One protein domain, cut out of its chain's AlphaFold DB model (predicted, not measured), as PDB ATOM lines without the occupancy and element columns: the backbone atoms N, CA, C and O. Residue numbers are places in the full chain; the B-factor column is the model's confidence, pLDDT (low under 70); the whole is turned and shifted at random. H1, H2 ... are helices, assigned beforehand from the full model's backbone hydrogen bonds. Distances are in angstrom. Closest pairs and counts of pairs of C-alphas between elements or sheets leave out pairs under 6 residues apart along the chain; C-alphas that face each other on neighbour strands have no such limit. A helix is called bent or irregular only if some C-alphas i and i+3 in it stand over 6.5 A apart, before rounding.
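AT A GLANCE: This is residues 20 to 128 and 178 to 225 of the 833 residues of the protein "Zinc ribbon domain-containing protein" of Butyricicoccus sp. OM04-18BH (UniProt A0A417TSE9). A long, loose rod: H1, H2 and H7 run side by side as a three-helix half, and H5 and H6 carry the length on past one end of it, while short H3 and H4 lie toward the other end. Residues 121 to 128 of H5 stick out. The printed part has 157 residues and is all helix, with seven named helices, H1 to H7 in chain order, and no named strand; H1, H2, H5, H6 and H7 form a bundle, long helices roughly lengthwise together. The radius of gyration of the C-alphas is 20.0 A, and the spans are 68 by 26 by 23 A.

HOW THE PARTS SIT: H1, residues 20 to 49, and H2, residues 53 to 76, form a helical hairpin and touch, closest at the C-alphas of Thr 38 and Arg 67, 6.4 A. H3, residues 79 to 82, touches H1 at residues 23 to 27 alone, closest at C-alphas 23 and 82, 6.3 A. H4, residues 89 to 93, touches H2 at residues 72 to 76 alone, closest at C-alphas 73 and 89, 5.2 A. H5, residues 103 to 128, and H6, residues 178 to 194, only just touch, with 3 pairs of C-alphas within 8 A, closest 116 and 180, 7.2 A. H7, residues 196 to 220, touches H1, closest at C-alphas 35 and 205, 6.7 A, at a shallow tilt of 25 degrees, opposite ways. Each O i to N i+4 pair is within hydrogen-bond range in H4, H5 and H6, against 23 of 26 in H1, 16 of 20 in H2 and 19 of 21 in H7; H3 is too short for one.

IN THESE COORDINATES: H1 begins at C-alpha 20 (540.599, 486.840, 419.873) and is 41.9 A long. H2 is 34.5 A long and irregular, with C-alphas 58 and 61 7.3 A apart. H5 is 35.6 A, H6 24.1 A, and H7 36.3 A long, ending at C-alpha 220 (531.187, 489.224, 420.498).

THE WHOLE: Residues 129 to 177 are not printed, with 20.9 A between C-alphas 128 and 178. Of the links printed whole, none is long. Mean pLDDT of the printed part is 77.9, and 47 printed residues are under 70, among them residues 93 to 128 and 178 to 184.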
ATOM      1  N   ALA A  20     541.317 488.028 420.335       90.31
ATOM      2  CA  ALA A  20     540.599 486.840 419.873       90.31
ATOM      3  C   ALA A  20     541.314 485.540 420.284       90.31
ATOM      4  O   ALA A  20     540.672 484.555 420.640       90.31
ATOM      5  N   GLN A  21     542.650 485.553 420.283       91.94
ATOM      6  CA  GLN A  21     543.465 484.422 420.724       91.94
ATOM      7  C   GLN A  21     543.451 484.262 422.247       91.94
ATOM      8  O   GLN A  21     543.437 483.127 422.710       91.94
ATOM      9  N   ASP A  22     543.351 485.350 423.019       90.25
ATOM     10  CA  ASP A  22     543.118 485.266 424.471       90.25
ATOM     11  C   ASP A  22     541.791 484.551 424.781       90.25
ATOM     12  O   ASP A  22     541.736 483.675 425.644       90.25
ATOM     13  N   ILE A  23     540.719 484.899 424.053       90.94
ATOM     14  CA  ILE A  23     539.404 484.254 424.199       90.94
ATOM     15  C   ILE A  23     539.491 482.778 423.800       90.94
ATOM     16  O   ILE A  23     539.024 481.919 424.548       90.94
ATOM     17  N   TYR A  24     540.114 482.475 422.655       93.44
ATOM     18  CA  TYR A  24     540.336 481.097 422.215       93.44
ATOM     19  C   TYR A  24     541.056 480.287 423.296       93.44
ATOM     20  O   TYR A  24     540.607 479.201 423.648       93.44
ATOM     21  N   ASN A  25     542.134 480.833 423.859       91.75
ATOM     22  CA  ASN A  25     542.946 480.168 424.868       91.75
ATOM     23  C   ASN A  25     542.164 479.873 426.158       91.75
ATOM     24  O   ASN A  25     542.260 478.780 426.710       91.75
ATOM     25  N   ALA A  26     541.308 480.800 426.597       90.19
ATOM     26  CA  ALA A  26     540.435 480.581 427.750       90.19
ATOM     27  C   ALA A  26     539.372 479.489 427.509       90.19
ATOM     28  O   ALA A  26     538.978 478.790 428.449       90.19
ATOM     29  N   ILE A  27     538.885 479.351 426.269       92.56
ATOM     30  CA  ILE A  27     537.936 478.298 425.879       92.56
ATOM     31  C   ILE A  27     538.657 476.949 425.780       92.56
ATOM     32  O   ILE A  27     538.159 475.964 426.326       92.56
ATOM     33  N   GLU A  28     539.829 476.912 425.143       92.06
ATOM     34  CA  GLU A  28     540.706 475.739 425.009       92.06
ATOM     35  C   GLU A  28     540.976 475.105 426.383       92.06
ATOM     36  O   GLU A  28     540.620 473.940 426.598       92.06
ATOM     37  N   GLN A  29     541.429 475.919 427.343       90.31
ATOM     38  CA  GLN A  29     541.765 475.487 428.701       90.31
ATOM     39  C   GLN A  29     540.595 474.801 429.421       90.31
ATOM     40  O   GLN A  29     540.780 473.875 430.212       90.31
ATOM     41  N   GLN A  30     539.371 475.279 429.195       91.75
ATOM     42  CA  GLN A  30     538.185 474.782 429.891       91.75
ATOM     43  C   GLN A  30     537.519 473.611 429.166       91.75
ATOM     44  O   GLN A  30     536.890 472.770 429.816       91.75
ATOM     45  N   PHE A  31     537.623 473.559 427.838       94.00
ATOM     46  CA  PHE A  31     536.935 472.574 427.014       94.00
ATOM     47  C   PHE A  31     537.674 471.233 426.969       94.00
ATOM     48  O   PHE A  31     537.080 470.194 427.272       94.00
ATOM     49  N   TRP A  32     538.966 471.231 426.625       92.69
ATOM     50  CA  TRP A  32     539.697 469.991 426.338       92.69
ATOM     51  C   TRP A  32     539.821 469.022 427.520       92.69
ATOM     52  O   TRP A  32     539.678 467.817 427.298       92.69
ATOM     53  N   PRO A  33     539.990 469.465 428.784       92.00
ATOM     54  CA  PRO A  33     539.937 468.554 429.926       92.00
ATOM     55  C   PRO A  33     538.605 467.796 430.024       92.00
ATOM     56  O   PRO A  33     538.595 466.588 430.266       92.00
ATOM     57  N   ARG A  34     537.481 468.478 429.758       93.31
ATOM     58  CA  ARG A  34     536.127 467.894 429.797       93.31
ATOM     59  C   ARG A  34     535.868 466.977 428.608       93.31
ATOM     60  O   ARG A  34     535.267 465.916 428.771       93.31
ATOM     61  N   TYR A  35     536.356 467.352 427.427       94.25
ATOM     62  CA  TYR A  35     536.373 466.480 426.253       94.25
ATOM     63  C   TYR A  35     537.126 465.178 426.556       94.25
ATOM     64  O   TYR A  35     536.578 464.093 426.372       94.25
ATOM     65  N   ASN A  36     538.346 465.278 427.092       93.69
ATOM     66  CA  ASN A  36     539.191 464.125 427.400       93.69
ATOM     67  C   ASN A  36     538.546 463.197 428.439       93.69
ATOM     68  O   ASN A  36     538.627 461.975 428.312       93.69
ATOM     69  N   GLU A  37     537.888 463.754 429.457       95.06
ATOM     70  CA  GLU A  37     537.112 462.974 430.424       95.06
ATOM     71  C   GLU A  37     535.907 462.281 429.768       95.06
ATOM     72  O   GLU A  37     535.701 461.085 429.973       95.06
ATOM     73  N   THR A  38     535.166 462.995 428.915       93.12
ATOM     74  CA  THR A  38     533.999 462.464 428.189       93.12
ATOM     75  C   THR A  38     534.384 461.315 427.258       93.12
ATOM     76  O   THR A  38     533.707 460.289 427.222       93.12
ATOM     77  N   VAL A  39     535.497 461.458 426.533       93.25
ATOM     78  CA  VAL A  39     536.048 460.418 425.656       93.25
ATOM     79  C   VAL A  39     536.470 459.189 426.456       93.25
ATOM     80  O   VAL A  39     536.079 458.077 426.107       93.25
ATOM     81  N   LYS A  40     537.185 459.370 427.574       95.75
ATOM     82  CA  LYS A  40     537.575 458.258 428.460       95.75
ATOM     83  C   LYS A  40     536.363 457.532 429.045       95.75
ATOM     84  O   LYS A  40     536.363 456.303 429.133       95.75
ATOM     85  N   ASP A  41     535.336 458.274 429.453       95.19
ATOM     86  CA  ASP A  41     534.094 457.692 429.958       95.19
ATOM     87  C   ASP A  41     533.324 456.944 428.858       95.19
ATOM     88  O   ASP A  41     532.807 455.851 429.094       95.19
ATOM     89  N   PHE A  42     533.303 457.476 427.632       93.94
ATOM     90  CA  PHE A  42     532.739 456.778 426.479       93.94
ATOM     91  C   PHE A  42     533.504 455.496 426.155       93.94
ATOM     92  O   PHE A  42     532.878 454.464 425.937       93.94
ATOM     93  N   ASP A  43     534.836 455.518 426.176       94.31
ATOM     94  CA  ASP A  43     535.648 454.327 425.934       94.31
ATOM     95  C   ASP A  43     535.382 453.222 426.949       94.31
ATOM     96  O   ASP A  43     535.258 452.050 426.572       94.31
ATOM     97  N   ARG A  44     535.242 453.589 428.227       95.69
ATOM     98  CA  ARG A  44     534.836 452.662 429.285       95.69
ATOM     99  C   ARG A  44     533.446 452.097 429.008       95.69
ATOM    100  O   ARG A  44     533.276 450.883 428.999       95.69
ATOM    101  N   PHE A  45     532.469 452.958 428.726       93.69
ATOM    102  CA  PHE A  45     531.110 452.533 428.395       93.69
ATOM    103  C   PHE A  45     531.068 451.585 427.195       93.69
ATOM    104  O   PHE A  45     530.459 450.520 427.291       93.69
ATOM    105  N   TYR A  46     531.735 451.953 426.102       89.31
ATOM    106  CA  TYR A  46     531.784 451.187 424.866       89.31
ATOM    107  C   TYR A  46     532.365 449.798 425.132       89.31
ATOM    108  O   TYR A  46     531.783 448.796 424.734       89.31
ATOM    109  N   SER A  47     533.472 449.727 425.871       91.31
ATOM    110  CA  SER A  47     534.158 448.460 426.147       91.31
ATOM    111  C   SER A  47     533.376 447.563 427.116       91.31
ATOM    112  O   SER A  47     533.435 446.345 426.993       91.31
ATOM    113  N   SER A  48     532.632 448.143 428.065       93.31
ATOM    114  CA  SER A  48     531.858 447.387 429.063       93.31
ATOM    115  C   SER A  48     530.464 446.963 428.597       93.31
ATOM    116  O   SER A  48     529.945 445.975 429.103       93.31
ATOM    117  N   ASN A  49     529.834 447.707 427.683       90.00
ATOM    118  CA  ASN A  49     528.424 447.495 427.322       90.00
ATOM    119  C   ASN A  49     528.230 446.999 425.887       90.00
ATOM    120  O   ASN A  49     527.150 446.512 425.565       90.00
ATOM    121  N   ILE A  50     529.237 447.128 425.017       87.81
ATOM    122  CA  ILE A  50     529.125 446.768 423.601       87.81
ATOM    123  C   ILE A  50     530.008 445.552 423.319       87.81
ATOM    124  O   ILE A  50     531.188 445.673 422.995       87.81
ATOM    125  N   SER A  51     529.404 444.367 423.437       90.56
ATOM    126  CA  SER A  51     530.074 443.066 423.274       90.56
ATOM    127  C   SER A  51     529.591 442.270 422.058       90.56
ATOM    128  O   SER A  51     530.167 441.240 421.703       90.56
ATOM    129  N   SER A  52     528.534 442.747 421.401       85.69
ATOM    130  CA  SER A  52     527.913 442.085 420.263       85.69
ATOM    131  C   SER A  52     527.329 443.084 419.262       85.69
ATOM    132  O   SER A  52     527.157 444.269 419.552       85.69
ATOM    133  N   PHE A  53     526.978 442.582 418.075       76.88
ATOM    134  CA  PHE A  53     526.293 443.361 417.039       76.88
ATOM    135  C   PHE A  53     524.991 444.002 417.556       76.88
ATOM    136  O   PHE A  53     524.684 445.141 417.217       76.88
ATOM    137  N   GLU A  54     524.277 443.318 418.452       82.75
ATOM    138  CA  GLU A  54     522.978 443.770 418.963       82.75
ATOM    139  C   GLU A  54     523.116 444.852 420.027       82.75
ATOM    140  O   GLU A  54     522.292 445.769 420.100       82.75
ATOM    141  N   ASP A  55     524.189 444.775 420.809       86.88
ATOM    142  CA  ASP A  55     524.510 445.757 421.838       86.88
ATOM    143  C   ASP A  55     524.762 447.145 421.238       86.88
ATOM    144  O   ASP A  55     524.426 448.146 421.870       86.88
ATOM    145  N   ILE A  56     525.274 447.215 419.999       81.44
ATOM    146  CA  ILE A  56     525.431 448.478 419.265       81.44
ATOM    147  C   ILE A  56     524.080 449.193 419.189       81.44
ATOM    148  O   ILE A  56     523.960 450.331 419.619       81.44
ATOM    149  N   PHE A  57     523.034 448.528 418.705       80.69
ATOM    150  CA  PHE A  57     521.725 449.165 418.546       80.69
ATOM    151  C   PHE A  57     521.005 449.383 419.874       80.69
ATOM    152  O   PHE A  57     520.210 450.313 419.996       80.69
ATOM    153  N   ARG A  58     521.246 448.508 420.854       83.25
ATOM    154  CA  ARG A  58     520.566 448.560 422.147       83.25
ATOM    155  C   ARG A  58     521.128 449.645 423.060       83.25
ATOM    156  O   ARG A  58     520.348 450.330 423.714       83.25
ATOM    157  N   TYR A  59     522.450 449.786 423.125       84.75
ATOM    158  CA  TYR A  59     523.104 450.608 424.144       84.75
ATOM    159  C   TYR A  59     523.806 451.843 423.577       84.75
ATOM    160  O   TYR A  59     523.796 452.878 424.245       84.75
ATOM    161  N   LEU A  60     524.383 451.787 422.367       83.25
ATOM    162  CA  LEU A  60     525.187 452.897 421.838       83.25
ATOM    163  C   LEU A  60     524.410 454.220 421.730       83.25
ATOM    164  O   LEU A  60     524.951 455.214 422.210       83.25
ATOM    165  N   PRO A  61     523.173 454.280 421.187       79.25
ATOM    166  CA  PRO A  61     522.481 455.558 421.010       79.25
ATOM    167  C   PRO A  61     522.267 456.304 422.331       79.25
ATOM    168  O   PRO A  61     522.627 457.471 422.448       79.25
ATOM    169  N   GLY A  62     521.752 455.618 423.357       74.94
ATOM    170  CA  GLY A  62     521.522 456.227 424.670       74.94
ATOM    171  C   GLY A  62     522.819 456.512 425.431       74.94
ATOM    172  O   GLY A  62     522.952 457.553 426.078       74.94
ATOM    173  N   GLY A  63     523.798 455.608 425.334       81.50
ATOM    174  CA  GLY A  63     525.088 455.768 425.996       81.50
ATOM    175  C   GLY A  63     525.931 456.906 425.426       81.50
ATOM    176  O   GLY A  63     526.595 457.602 426.196       81.50
ATOM    177  N   ALA A  64     525.887 457.118 424.109       82.94
ATOM    178  CA  ALA A  64     526.543 458.235 423.441       82.94
ATOM    179  C   ALA A  64     525.798 459.558 423.685       82.94
ATOM    180  O   ALA A  64     526.432 460.529 424.093       82.94
ATOM    181  N   ASP A  65     524.467 459.590 423.515       79.06
ATOM    182  CA  ASP A  65     523.662 460.814 423.686       79.06
ATOM    183  C   ASP A  65     523.827 461.422 425.079       79.06
ATOM    184  O   ASP A  65     524.073 462.616 425.212       79.06
ATOM    185  N   SER A  66     523.763 460.594 426.125       81.94
ATOM    186  CA  SER A  66     523.934 461.057 427.506       81.94
ATOM    187  C   SER A  66     525.276 461.776 427.715       81.94
ATOM    188  O   SER A  66     525.341 462.837 428.337       81.94
ATOM    189  N   ARG A  67     526.354 461.243 427.132       88.06
ATOM    190  CA  ARG A  67     527.711 461.796 427.256       88.06
ATOM    191  C   ARG A  67     527.893 463.071 426.448       88.06
ATOM    192  O   ARG A  67     528.423 464.045 426.975       88.06
ATOM    193  N   ILE A  68     527.395 463.089 425.212       84.75
ATOM    194  CA  ILE A  68     527.388 464.288 424.362       84.75
ATOM    195  C   ILE A  68     526.593 465.397 425.055       84.75
ATOM    196  O   ILE A  68     527.076 466.520 425.174       84.75
ATOM    197  N   ARG A  69     525.419 465.074 425.607       81.56
ATOM    198  CA  ARG A  69     524.584 466.022 426.347       81.56
ATOM    199  C   ARG A  69     525.319 466.636 427.528       81.56
ATOM    200  O   ARG A  69     525.277 467.853 427.705       81.56
ATOM    201  N   ASN A  70     526.013 465.817 428.313       86.69
ATOM    202  CA  ASN A  70     526.809 466.300 429.439       86.69
ATOM    203  C   ASN A  70     527.950 467.216 428.976       86.69
ATOM    204  O   ASN A  70     528.153 468.280 429.568       86.69
ATOM    205  N   LEU A  71     528.638 466.858 427.888       89.56
ATOM    206  CA  LEU A  71     529.680 467.703 427.311       89.56
ATOM    207  C   LEU A  71     529.111 469.049 426.847       89.56
ATOM    208  O   LEU A  71     529.676 470.081 427.201       89.56
ATOM    209  N   VAL A  72     527.963 469.078 426.166       86.62
ATOM    210  CA  VAL A  72     527.309 470.333 425.758       86.62
ATOM    211  C   VAL A  72     526.893 471.177 426.963       86.62
ATOM    212  O   VAL A  72     527.181 472.371 426.989       86.62
ATOM    213  N   ILE A  73     526.268 470.582 427.987       85.25
ATOM    214  CA  ILE A  73     525.897 471.303 429.219       85.25
ATOM    215  C   ILE A  73     527.132 471.970 429.827       85.25
ATOM    216  O   ILE A  73     527.098 473.149 430.184       85.25
ATOM    217  N   SER A  74     528.240 471.232 429.904       89.62
ATOM    218  CA  SER A  74     529.494 471.766 430.423       89.62
ATOM    219  C   SER A  74     530.092 472.850 429.515       89.62
ATOM    220  O   SER A  74     530.626 473.837 430.016       89.62
ATOM    221  N   SER A  75     529.945 472.714 428.196       89.56
ATOM    222  CA  SER A  75     530.459 473.649 427.187       89.56
ATOM    223  C   SER A  75     529.717 474.983 427.218       89.56
ATOM    224  O   SER A  75     530.347 476.035 427.205       89.56
ATOM    225  N   VAL A  76     528.393 474.966 427.399       87.00
ATOM    226  CA  VAL A  76     527.610 476.190 427.647       87.00
ATOM    227  C   VAL A  76     528.058 476.891 428.927       87.00
ATOM    228  O   VAL A  76     528.065 478.117 428.988       87.00
ATOM    229  N   GLY A  77     528.516 476.139 429.930       87.56
ATOM    230  CA  GLY A  77     529.126 476.703 431.134       87.56
ATOM    231  C   GLY A  77     530.413 477.506 430.885       87.56
ATOM    232  O   GLY A  77     530.809 478.267 431.763       87.56
ATOM    233  N   ILE A  78     531.055 477.370 429.717       90.62
ATOM    234  CA  ILE A  78     532.250 478.143 429.327       90.62
ATOM    235  C   ILE A  78     531.854 479.541 428.829       90.62
ATOM    236  O   ILE A  78     532.556 480.512 429.117       90.62
ATOM    237  N   LEU A  79     530.710 479.668 428.144       89.12
ATOM    238  CA  LEU A  79     530.263 480.907 427.490       89.12
ATOM    239  C   LEU A  79     530.273 482.145 428.413       89.12
ATOM    240  O   LEU A  79     530.800 483.178 427.988       89.12
ATOM    241  N   PRO A  80     529.827 482.073 429.689       86.31
ATOM    242  CA  PRO A  80     529.895 483.214 430.600       86.31
ATOM    243  C   PRO A  80     531.312 483.739 430.838       86.31
ATOM    244  O   PRO A  80     531.499 484.948 430.959       86.31
ATOM    245  N   SER A  81     532.314 482.852 430.884       83.62
ATOM    246  CA  SER A  81     533.718 483.247 431.066       83.62
ATOM    247  C   SER A  81     534.291 483.966 429.841       83.62
ATOM    248  O   SER A  81     535.169 484.811 429.986       83.62
ATOM    249  N   ALA A  82     533.729 483.698 428.658       83.75
ATOM    250  CA  ALA A  82     534.021 484.413 427.421       83.75
ATOM    251  C   ALA A  82     533.185 485.700 427.260       83.75
ATOM    252  O   ALA A  82     533.361 486.426 426.290       83.75
ATOM    253  N   GLY A  83     532.284 486.018 428.199       84.69
ATOM    254  CA  GLY A  83     531.424 487.206 428.140       84.69
ATOM    255  C   GLY A  83     530.080 487.002 427.431       84.69
ATOM    256  O   GLY A  83     529.358 487.975 427.222       84.69
ATOM    257  N   VAL A  84     529.711 485.758 427.104       87.12
ATOM    258  CA  VAL A  84     528.443 485.403 426.450       87.12
ATOM    259  C   VAL A  84     527.465 484.818 427.474       87.12
ATOM    260  O   VAL A  84     527.727 483.790 428.092       87.12
ATOM    261  N   LEU A  85     526.314 485.475 427.666       85.75
ATOM    262  CA  LEU A  85     525.299 485.105 428.675       85.75
ATOM    263  C   LEU A  85     523.929 484.750 428.072       85.75
ATOM    264  O   LEU A  85     522.993 484.433 428.804       85.75
ATOM    265  N   SER A  86     523.797 484.830 426.747       83.31
ATOM    266  CA  SER A  86     522.547 484.696 425.986       83.31
ATOM    267  C   SER A  86     522.101 483.244 425.749       83.31
ATOM    268  O   SER A  86     521.010 483.029 425.226       83.31
ATOM    269  N   TYR A  87     522.891 482.249 426.170       82.88
ATOM    270  CA  TYR A  87     522.666 480.837 425.845       82.88
ATOM    271  C   TYR A  87     522.406 479.962 427.075       82.88
ATOM    272  O   TYR A  87     523.064 480.057 428.109       82.88
ATOM    273  N   THR A  88     521.451 479.048 426.924       80.50
ATOM    274  CA  THR A  88     521.198 477.910 427.815       80.50
ATOM    275  C   THR A  88     521.632 476.622 427.118       80.50
ATOM    276  O   THR A  88     521.704 476.615 425.889       80.50
ATOM    277  N   PRO A  89     521.834 475.501 427.842       75.69
ATOM    278  CA  PRO A  89     522.072 474.215 427.198       75.69
ATOM    279  C   PRO A  89     521.030 473.903 426.134       75.69
ATOM    280  O   PRO A  89     521.410 473.456 425.072       75.69
ATOM    281  N   VAL A  90     519.751 474.216 426.373       71.00
ATOM    282  CA  VAL A  90     518.653 473.960 425.430       71.00
ATOM    283  C   VAL A  90     518.708 474.863 424.197       71.00
ATOM    284  O   VAL A  90     518.481 474.368 423.103       71.00
ATOM    285  N   SER A  91     519.002 476.159 424.339       73.31
ATOM    286  CA  SER A  91     519.099 477.064 423.180       73.31
ATOM    287  C   SER A  91     520.374 476.837 422.371       73.31
ATOM    288  O   SER A  91     520.350 477.005 421.164       73.31
ATOM    289  N   PHE A  92     521.453 476.389 423.018       74.25
ATOM    290  CA  PHE A  92     522.670 475.932 422.350       74.25
ATOM    291  C   PHE A  92     522.451 474.573 421.655       74.25
ATOM    292  O   PHE A  92     522.909 474.374 420.541       74.25
ATOM    293  N   TYR A  93     521.694 473.649 422.272       64.25
ATOM    294  CA  TYR A  93     521.340 472.343 421.682       64.25
ATOM    295  C   TYR A  93     520.328 472.444 420.540       64.25
ATOM    296  O   TYR A  93     520.370 471.652 419.608       64.25
ATOM    297  N   GLY A  94     519.359 473.356 420.656       56.31
ATOM    298  CA  GLY A  94     518.212 473.458 419.751       56.31
ATOM    299  C   GLY A  94     518.577 473.906 418.336       56.31
ATOM    300  O   GLY A  94     517.756 473.760 417.438       56.31
ATOM    301  N   GLU A  95     519.794 474.415 418.143       50.78
ATOM    302  CA  GLU A  95     520.337 474.825 416.845       50.78
ATOM    303  C   GLU A  95     521.137 473.707 416.144       50.78
ATOM    304  O   GLU A  95     521.371 473.798 414.941       50.78
ATOM    305  N   TYR A  96     521.487 472.616 416.843       53.41
ATOM    306  CA  TYR A  96     522.311 471.522 416.313       53.41
ATOM    307  C   TYR A  96     521.600 470.169 416.481       53.41
ATOM    308  O   TYR A  96     521.737 469.482 417.495       53.41
ATOM    309  N   GLU A  97     520.809 469.789 415.473       52.75
ATOM    310  CA  GLU A  97     520.073 468.520 415.414       52.75
ATOM    311  C   GLU A  97     520.991 467.301 415.645       52.75
ATOM    312  O   GLU A  97     521.943 467.036 414.913       52.75
ATOM    313  N   ASN A  98     520.646 466.513 416.666       48.94
ATOM    314  CA  ASN A  98     521.296 465.256 417.055       48.94
ATOM    315  C   ASN A  98     521.164 464.134 415.998       48.94
ATOM    316  O   ASN A  98     521.762 463.072 416.162       48.94
ATOM    317  N   GLU A  99     520.356 464.325 414.950       46.00
ATOM    318  CA  GLU A  99     519.988 463.253 414.013       46.00
ATOM    319  C   GLU A  99     521.152 462.795 413.116       46.00
ATOM    320  O   GLU A  99     521.168 461.640 412.704       46.00
ATOM    321  N   LEU A 100     522.184 463.622 412.908       51.00
ATOM    322  CA  LEU A 100     523.178 463.420 411.838       51.00
ATOM    323  C   LEU A 100     524.516 462.780 412.260       51.00
ATOM    324  O   LEU A 100     525.313 462.406 411.402       51.00
ATOM    325  N   ILE A 101     524.801 462.639 413.562       52.25
ATOM    326  CA  ILE A 101     526.156 462.310 414.071       52.25
ATOM    327  C   ILE A 101     526.608 460.914 413.656       52.25
ATOM    328  O   ILE A 101     527.725 460.698 413.191       52.25
ATOM    329  N   TYR A 102     525.716 459.956 413.866       54.66
ATOM    330  CA  TYR A 102     525.949 458.570 413.524       54.66
ATOM    331  C   TYR A 102     525.217 458.175 412.257       54.66
ATOM    332  O   TYR A 102     525.354 457.033 411.849       54.66
ATOM    333  N   GLU A 103     524.433 459.063 411.647       55.84
ATOM    334  CA  GLU A 103     523.530 458.698 410.559       55.84
ATOM    335  C   GLU A 103     524.247 457.961 409.424       55.84
ATOM    336  O   GLU A 103     523.769 456.891 409.062       55.84
ATOM    337  N   PRO A 104     525.436 458.382 408.941       57.94
ATOM    338  CA  PRO A 104     526.152 457.620 407.919       57.94
ATOM    339  C   PRO A 104     526.568 456.221 408.408       57.94
ATOM    340  O   PRO A 104     526.280 455.223 407.752       57.94
ATOM    341  N   CYS A 105     527.185 456.134 409.591       61.88
ATOM    342  CA  CYS A 105     527.721 454.888 410.153       61.88
ATOM    343  C   CYS A 105     526.625 453.909 410.607       61.88
ATOM    344  O   CYS A 105     526.719 452.704 410.398       61.88
ATOM    345  N   MET A 106     525.573 454.417 411.245       66.75
ATOM    346  CA  MET A 106     524.455 453.638 411.768       66.75
ATOM    347  C   MET A 106     523.479 453.262 410.670       66.75
ATOM    348  O   MET A 106     522.932 452.169 410.745       66.75
ATOM    349  N   LYS A 107     523.284 454.089 409.636       65.38
ATOM    350  CA  LYS A 107     522.470 453.713 408.474       65.38
ATOM    351  C   LYS A 107     522.997 452.442 407.826       65.38
ATOM    352  O   LYS A 107     522.223 451.518 407.614       65.38
ATOM    353  N   GLU A 108     524.305 452.343 407.600       65.31
ATOM    354  CA  GLU A 108     524.909 451.125 407.048       65.31
ATOM    355  C   GLU A 108     524.733 449.910 407.971       65.31
ATOM    356  O   GLU A 108     524.467 448.798 407.505       65.31
ATOM    357  N   LEU A 109     524.831 450.106 409.289       68.00
ATOM    358  CA  LEU A 109     524.610 449.040 410.269       68.00
ATOM    359  C   LEU A 109     523.136 448.614 410.329       68.00
ATOM    360  O   LEU A 109     522.862 447.416 410.399       68.00
ATOM    361  N   TYR A 110     522.194 449.555 410.245       67.75
ATOM    362  CA  TYR A 110     520.761 449.281 410.147       67.75
ATOM    363  C   TYR A 110     520.421 448.554 408.843       67.75
ATOM    364  O   TYR A 110     519.731 447.542 408.895       67.75
ATOM    365  N   GLU A 111     520.960 448.987 407.700       64.94
ATOM    366  CA  GLU A 111     520.788 448.313 406.406       64.94
ATOM    367  C   GLU A 111     521.379 446.895 406.422       64.94
ATOM    368  O   GLU A 111     520.780 445.956 405.898       64.94
ATOM    369  N   THR A 112     522.542 446.710 407.051       62.56
ATOM    370  CA  THR A 112     523.173 445.391 407.217       62.56
ATOM    371  C   THR A 112     522.338 444.494 408.126       62.56
ATOM    372  O   THR A 112     522.133 443.318 407.824       62.56
ATOM    373  N   ARG A 113     521.814 445.042 409.225       66.25
ATOM    374  CA  ARG A 113     520.912 444.330 410.130       66.25
ATOM    375  C   ARG A 113     519.629 443.917 409.418       66.25
ATOM    376  O   ARG A 113     519.252 442.753 409.514       66.25
ATOM    377  N   GLU A 114     519.016 444.826 408.666       62.81
ATOM    378  CA  GLU A 114     517.823 444.547 407.870       62.81
ATOM    379  C   GLU A 114     518.107 443.463 406.827       62.81
ATOM    380  O   GLU A 114     517.325 442.534 406.696       62.81
ATOM    381  N   GLN A 115     519.255 443.489 406.145       60.44
ATOM    382  CA  GLN A 115     519.641 442.438 405.195       60.44
ATOM    383  C   GLN A 115     519.842 441.073 405.868       60.44
ATOM    384  O   GLN A 115     519.432 440.055 405.312       60.44
ATOM    385  N   ILE A 116     520.438 441.027 407.063       62.34
ATOM    386  CA  ILE A 116     520.584 439.789 407.845       62.34
ATOM    387  C   ILE A 116     519.207 439.267 408.296       62.34
ATOM    388  O   ILE A 116     518.952 438.063 408.248       62.34
ATOM    389  N   GLU A 117     518.305 440.160 408.706       63.66
ATOM    390  CA  GLU A 117     516.931 439.828 409.100       63.66
ATOM    391  C   GLU A 117     516.079 439.385 407.893       63.66
ATOM    392  O   GLU A 117     515.391 438.370 407.970       63.66
ATOM    393  N   GLN A 118     516.200 440.051 406.743       57.00
ATOM    394  CA  GLN A 118     515.541 439.679 405.489       57.00
ATOM    395  C   GLN A 118     516.080 438.360 404.930       57.00
ATOM    396  O   GLN A 118     515.304 437.562 404.417       57.00
ATOM    397  N   ALA A 119     517.383 438.082 405.038       55.06
ATOM    398  CA  ALA A 119     517.955 436.789 404.661       55.06
ATOM    399  C   ALA A 119     517.383 435.652 405.526       55.06
ATOM    400  O   ALA A 119     517.035 434.593 404.997       55.06
ATOM    401  N   ARG A 120     517.203 435.896 406.834       54.25
ATOM    402  CA  ARG A 120     516.511 434.978 407.754       54.25
ATOM    403  C   ARG A 120     515.062 434.740 407.313       54.25
ATOM    404  O   ARG A 120     514.637 433.593 407.197       54.25
ATOM    405  N   GLU A 121     514.320 435.805 407.016       54.41
ATOM    406  CA  GLU A 121     512.918 435.720 406.586       54.41
ATOM    407  C   GLU A 121     512.758 435.071 405.209       54.41
ATOM    408  O   GLU A 121     511.864 434.254 405.012       54.41
ATOM    409  N   GLN A 122     513.636 435.364 404.249       51.31
ATOM    410  CA  GLN A 122     513.639 434.731 402.932       51.31
ATOM    411  C   GLN A 122     513.992 433.250 403.019       51.31
ATOM    412  O   GLN A 122     513.459 432.471 402.242       51.31
ATOM    413  N   GLN A 123     514.831 432.822 403.962       48.94
ATOM    414  CA  GLN A 123     515.100 431.404 404.212       48.94
ATOM    415  C   GLN A 123     513.869 430.690 404.797       48.94
ATOM    416  O   GLN A 123     513.547 429.573 404.383       48.94
ATOM    417  N   GLU A 124     513.126 431.341 405.695       51.16
ATOM    418  CA  GLU A 124     511.834 430.855 406.206       51.16
ATOM    419  C   GLU A 124     510.755 430.817 405.112       51.16
ATOM    420  O   GLU A 124     510.043 429.820 404.956       51.16
ATOM    421  N   GLN A 125     510.675 431.861 404.287       47.31
ATOM    422  CA  GLN A 125     509.758 431.945 403.154       47.31
ATOM    423  C   GLN A 125     510.149 430.986 402.033       47.31
ATOM    424  O   GLN A 125     509.266 430.403 401.422       47.31
ATOM    425  N   TYR A 126     511.434 430.741 401.781       43.84
ATOM    426  CA  TYR A 126     511.917 429.736 400.834       43.84
ATOM    427  C   TYR A 126     511.599 428.323 401.328       43.84
ATOM    428  O   TYR A 126     511.269 427.467 400.519       43.84
ATOM    429  N   ARG A 127     511.564 428.068 402.642       45.59
ATOM    430  CA  ARG A 127     511.013 426.816 403.205       45.59
ATOM    431  C   ARG A 127     509.502 426.711 403.033       45.59
ATOM    432  O   ARG A 127     508.987 425.624 402.767       45.59
ATOM    433  N   ALA A 128     508.789 427.829 403.155       47.03
ATOM    434  CA  ALA A 128     507.358 427.888 402.882       47.03
ATOM    435  C   ALA A 128     507.045 427.741 401.376       47.03
ATOM    436  O   ALA A 128     506.088 427.060 401.013       47.03
ATOM    437  N   ALA A 178     523.611 429.135 413.829       52.56
ATOM    438  CA  ALA A 178     525.057 429.325 413.913       52.56
ATOM    439  C   ALA A 178     525.608 430.200 412.773       52.56
ATOM    440  O   ALA A 178     526.551 430.958 412.981       52.56
ATOM    441  N   GLN A 179     524.996 430.146 411.584       54.16
ATOM    442  CA  GLN A 179     525.430 430.922 410.417       54.16
ATOM    443  C   GLN A 179     525.051 432.403 410.539       54.16
ATOM    444  O   GLN A 179     525.889 433.272 410.308       54.16
ATOM    445  N   ILE A 180     523.825 432.703 410.985       59.12
ATOM    446  CA  ILE A 180     523.377 434.080 411.258       59.12
ATOM    447  C   ILE A 180     524.177 434.683 412.419       59.12
ATOM    448  O   ILE A 180     524.633 435.822 412.333       59.12
ATOM    449  N   ALA A 181     524.396 433.910 413.489       63.06
ATOM    450  CA  ALA A 181     525.251 434.325 414.598       63.06
ATOM    451  C   ALA A 181     526.699 434.579 414.137       63.06
ATOM    452  O   ALA A 181     527.319 435.553 414.565       63.06
ATOM    453  N   GLY A 182     527.215 433.756 413.216       61.59
ATOM    454  CA  GLY A 182     528.522 433.935 412.583       61.59
ATOM    455  C   GLY A 182     528.622 435.225 411.766       61.59
ATOM    456  O   GLY A 182     529.575 435.980 411.948       61.59
ATOM    457  N   ALA A 183     527.623 435.528 410.930       60.84
ATOM    458  CA  ALA A 183     527.581 436.762 410.141       60.84
ATOM    459  C   ALA A 183     527.536 438.015 411.034       60.84
ATOM    460  O   ALA A 183     528.323 438.942 410.843       60.84
ATOM    461  N   LYS A 184     526.686 438.014 412.069       64.81
ATOM    462  CA  LYS A 184     526.619 439.100 413.063       64.81
ATOM    463  C   LYS A 184     527.952 439.295 413.789       64.81
ATOM    464  O   LYS A 184     528.409 440.423 413.945       64.81
ATOM    465  N   ARG A 185     528.614 438.199 414.182       70.50
ATOM    466  CA  ARG A 185     529.935 438.236 414.825       70.50
ATOM    467  C   ARG A 185     531.011 438.808 413.898       70.50
ATOM    468  O   ARG A 185     531.823 439.602 414.357       70.50
ATOM    469  N   GLN A 186     531.007 438.457 412.612       67.81
ATOM    470  CA  GLN A 186     531.959 438.993 411.630       67.81
ATOM    471  C   GLN A 186     531.782 440.500 411.412       67.81
ATOM    472  O   GLN A 186     532.769 441.236 411.431       67.81
ATOM    473  N   VAL A 187     530.538 440.970 411.255       68.38
ATOM    474  CA  VAL A 187     530.242 442.407 411.135       68.38
ATOM    475  C   VAL A 187     530.689 443.142 412.398       68.38
ATOM    476  O   VAL A 187     531.387 444.148 412.310       68.38
ATOM    477  N   PHE A 188     530.374 442.600 413.576       74.50
ATOM    478  CA  PHE A 188     530.794 443.182 414.847       74.50
ATOM    479  C   PHE A 188     532.320 443.278 414.989       74.50
ATOM    480  O   PHE A 188     532.841 444.340 415.323       74.50
ATOM    481  N   GLN A 189     533.052 442.209 414.664       73.25
ATOM    482  CA  GLN A 189     534.518 442.209 414.679       73.25
ATOM    483  C   GLN A 189     535.106 443.235 413.705       73.25
ATOM    484  O   GLN A 189     536.115 443.864 414.016       73.25
ATOM    485  N   HIS A 190     534.494 443.416 412.533       71.56
ATOM    486  CA  HIS A 190     534.930 444.428 411.575       71.56
ATOM    487  C   HIS A 190     534.737 445.845 412.127       71.56
ATOM    488  O   HIS A 190     535.678 446.637 412.117       71.56
ATOM    489  N   VAL A 191     533.562 446.134 412.694       69.06
ATOM    490  CA  VAL A 191     533.262 447.419 413.343       69.06
ATOM    491  C   VAL A 191     534.242 447.695 414.485       69.06
ATOM    492  O   VAL A 191     534.823 448.779 414.536       69.06
ATOM    493  N   GLN A 192     534.508 446.708 415.348       73.31
ATOM    494  CA  GLN A 192     535.485 446.839 416.434       73.31
ATOM    495  C   GLN A 192     536.902 447.116 415.921       73.31
ATOM    496  O   GLN A 192     537.558 448.021 416.430       73.31
ATOM    497  N   LYS A 193     537.366 446.378 414.904       73.12
ATOM    498  CA  LYS A 193     538.701 446.572 414.315       73.12
ATOM    499  C   LYS A 193     538.849 447.921 413.618       73.12
ATOM    500  O   LYS A 193     539.934 448.486 413.644       73.12
ATOM    501  N   SER A 194     537.785 448.418 412.987       68.94
ATOM    502  CA  SER A 194     537.809 449.700 412.277       68.94
ATOM    503  C   SER A 194     537.855 450.912 413.210       68.94
ATOM    504  O   SER A 194     538.316 451.965 412.799       68.94
ATOM    505  N   GLY A 195     537.340 450.794 414.439       79.38
ATOM    506  CA  GLY A 195     537.213 451.930 415.358       79.38
ATOM    507  C   GLY A 195     536.177 452.989 414.945       79.38
ATOM    508  O   GLY A 195     535.990 453.954 415.684       79.38
ATOM    509  N   MET A 196     535.447 452.790 413.838       74.69
ATOM    510  CA  MET A 196     534.592 453.806 413.197       74.69
ATOM    511  C   MET A 196     533.570 454.470 414.136       74.69
ATOM    512  O   MET A 196     533.294 455.661 414.030       74.69
ATOM    513  N   LEU A 197     532.998 453.712 415.081       78.50
ATOM    514  CA  LEU A 197     531.981 454.223 416.009       78.50
ATOM    515  C   LEU A 197     532.585 455.094 417.114       78.50
ATOM    516  O   LEU A 197     531.942 456.038 417.572       78.50
ATOM    517  N   LYS A 198     533.816 454.778 417.533       84.94
ATOM    518  CA  LYS A 198     534.562 455.592 418.494       84.94
ATOM    519  C   LYS A 198     535.031 456.884 417.847       84.94
ATOM    520  O   LYS A 198     534.806 457.952 418.398       84.94
ATOM    521  N   GLU A 199     535.577 456.792 416.640       82.31
ATOM    522  CA  GLU A 199     536.011 457.954 415.867       82.31
ATOM    523  C   GLU A 199     534.857 458.930 415.598       82.31
ATOM    524  O   GLU A 199     534.987 460.122 415.868       82.31
ATOM    525  N   ALA A 200     533.688 458.429 415.183       77.19
ATOM    526  CA  ALA A 200     532.496 459.259 415.003       77.19
ATOM    527  C   ALA A 200     532.083 459.991 416.296       77.19
ATOM    528  O   ALA A 200     531.719 461.169 416.259       77.19
ATOM    529  N   PHE A 201     532.178 459.322 417.452       84.06
ATOM    530  CA  PHE A 201     531.913 459.947 418.751       84.06
ATOM    531  C   PHE A 201     532.928 461.053 419.074       84.06
ATOM    532  O   PHE A 201     532.533 462.143 419.495       84.06
ATOM    533  N   TYR A 202     534.222 460.793 418.862       87.38
ATOM    534  CA  TYR A 202     535.299 461.753 419.116       87.38
ATOM    535  C   TYR A 202     535.137 463.004 418.252       87.38
ATOM    536  O   TYR A 202     535.114 464.113 418.782       87.38
ATOM    537  N   LEU A 203     534.912 462.827 416.947       81.81
ATOM    538  CA  LEU A 203     534.698 463.926 416.004       81.81
ATOM    539  C   LEU A 203     533.484 464.775 416.380       81.81
ATOM    540  O   LEU A 203     533.538 466.002 416.299       81.81
ATOM    541  N   ARG A 204     532.394 464.155 416.849       85.00
ATOM    542  CA  ARG A 204     531.245 464.924 417.330       85.00
ATOM    543  C   ARG A 204     531.567 465.718 418.586       85.00
ATOM    544  O   ARG A 204     531.210 466.894 418.661       85.00
ATOM    545  N   CYS A 205     532.217 465.090 419.562       87.25
ATOM    546  CA  CYS A 205     532.633 465.778 420.776       87.25
ATOM    547  C   CYS A 205     533.556 466.958 420.436       87.25
ATOM    548  O   CYS A 205     533.354 468.047 420.955       87.25
ATOM    549  N   GLN A 206     534.491 466.781 419.499       87.88
ATOM    550  CA  GLN A 206     535.374 467.844 419.022       87.88
ATOM    551  C   GLN A 206     534.598 468.947 418.293       87.88
ATOM    552  O   GLN A 206     534.906 470.121 418.464       87.88
ATOM    553  N   ARG A 207     533.549 468.614 417.529       86.19
ATOM    554  CA  ARG A 207     532.722 469.616 416.840       86.19
ATOM    555  C   ARG A 207     532.088 470.629 417.799       86.19
ATOM    556  O   ARG A 207     531.977 471.793 417.432       86.19
ATOM    557  N   ILE A 208     531.757 470.219 419.028       87.25
ATOM    558  CA  ILE A 208     531.206 471.122 420.055       87.25
ATOM    559  C   ILE A 208     532.184 472.261 420.371       87.25
ATOM    560  O   ILE A 208     531.751 473.383 420.611       87.25
ATOM    561  N   PHE A 209     533.497 472.016 420.322       91.50
ATOM    562  CA  PHE A 209     534.497 473.070 420.504       91.50
ATOM    563  C   PHE A 209     534.326 474.183 419.469       91.50
ATOM    564  O   PHE A 209     534.220 475.353 419.826       91.50
ATOM    565  N   TYR A 210     534.228 473.814 418.190       88.38
ATOM    566  CA  TYR A 210     534.028 474.775 417.106       88.38
ATOM    567  C   TYR A 210     532.665 475.468 417.200       88.38
ATOM    568  O   TYR A 210     532.602 476.669 416.985       88.38
ATOM    569  N   GLU A 211     531.606 474.768 417.617       87.12
ATOM    570  CA  GLU A 211     530.289 475.378 417.869       87.12
ATOM    571  C   GLU A 211     530.360 476.445 418.979       87.12
ATOM    572  O   GLU A 211     529.762 477.517 418.861       87.12
ATOM    573  N   VAL A 212     531.135 476.199 420.045       90.38
ATOM    574  CA  VAL A 212     531.398 477.195 421.098       90.38
ATOM    575  C   VAL A 212     532.165 478.391 420.532       90.38
ATOM    576  O   VAL A 212     531.778 479.529 420.794       90.38
ATOM    577  N   LEU A 213     533.223 478.158 419.750       91.75
ATOM    578  CA  LEU A 213     534.005 479.233 419.131       91.75
ATOM    579  C   LEU A 213     533.154 480.077 418.171       91.75
ATOM    580  O   LEU A 213     533.187 481.300 418.259       91.75
ATOM    581  N   GLU A 214     532.369 479.443 417.300       89.62
ATOM    582  CA  GLU A 214     531.450 480.101 416.365       89.62
ATOM    583  C   GLU A 214     530.425 480.961 417.116       89.62
ATOM    584  O   GLU A 214     530.233 482.130 416.775       89.62
ATOM    585  N   THR A 215     529.833 480.422 418.188       89.94
ATOM    586  CA  THR A 215     528.877 481.145 419.041       89.94
ATOM    587  C   THR A 215     529.520 482.376 419.680       89.94
ATOM    588  O   THR A 215     528.966 483.475 419.628       89.94
ATOM    589  N   VAL A 216     530.709 482.218 420.266       91.19
ATOM    590  CA  VAL A 216     531.430 483.321 420.913       91.19
ATOM    591  C   VAL A 216     531.852 484.381 419.897       91.19
ATOM    592  O   VAL A 216     531.646 485.570 420.139       91.19
ATOM    593  N   GLY A 217     532.387 483.971 418.747       91.31
ATOM    594  CA  GLY A 217     532.783 484.885 417.677       91.31
ATOM    595  C   GLY A 217     531.604 485.688 417.129       91.31
ATOM    596  O   GLY A 217     531.709 486.904 416.950       91.31
ATOM    597  N   TYR A 218     530.456 485.032 416.934       90.62
ATOM    598  CA  TYR A 218     529.226 485.679 416.485       90.62
ATOM    599  C   TYR A 218     528.717 486.721 417.492       90.62
ATOM    600  O   TYR A 218     528.521 487.880 417.117       90.62
ATOM    601  N   GLU A 219     528.556 486.339 418.764       90.31
ATOM    602  CA  GLU A 219     527.991 487.200 419.816       90.31
ATOM    603  C   GLU A 219     528.900 488.378 420.183       90.31
ATOM    604  O   GLU A 219     528.419 489.476 420.464       90.31
ATOM    605  N   LEU A 220     530.220 488.171 420.178       90.38
ATOM    606  CA  LEU A 220     531.187 489.224 420.498       90.38
ATOM    607  C   LEU A 220     531.597 490.055 419.277       90.38
ATOM    608  O   LEU A 220     532.306 491.048 419.435       90.38
ATOM    609  N   HIS A 221     531.153 489.671 418.075       90.69
ATOM    610  CA  HIS A 221     531.581 490.258 416.804       90.69
ATOM    611  C   HIS A 221     533.111 490.267 416.644       90.69
ATOM    612  O   HIS A 221     533.706 491.262 416.218       90.69
ATOM    613  N   VAL A 222     533.741 489.147 417.001       89.81
ATOM    614  CA  VAL A 222     535.186 488.926 416.909       89.81
ATOM    615  C   VAL A 222     535.446 487.769 415.952       89.81
ATOM    616  O   VAL A 222     534.830 486.712 416.055       89.81
ATOM    617  N   GLU A 223     536.379 487.962 415.025       90.69
ATOM    618  CA  GLU A 223     536.870 486.878 414.177       90.69
ATOM    619  C   GLU A 223     537.758 485.955 415.020       90.69
ATOM    620  O   GLU A 223     538.834 486.353 415.473       90.69
ATOM    621  N   MET A 224     537.268 484.743 415.292       90.94
ATOM    622  CA  MET A 224     538.011 483.747 416.062       90.94
ATOM    623  C   MET A 224     539.200 483.227 415.243       90.94
ATOM    624  O   MET A 224     539.078 483.088 414.025       90.94
ATOM    625  N   PRO A 225     540.349 482.939 415.880       89.56
ATOM    626  CA  PRO A 225     541.524 482.466 415.164       89.56
ATOM    627  C   PRO A 225     541.259 481.096 414.532       89.56
ATOM    628  O   PRO A 225     540.840 480.157 415.209       89.56
TER     629      PRO A 225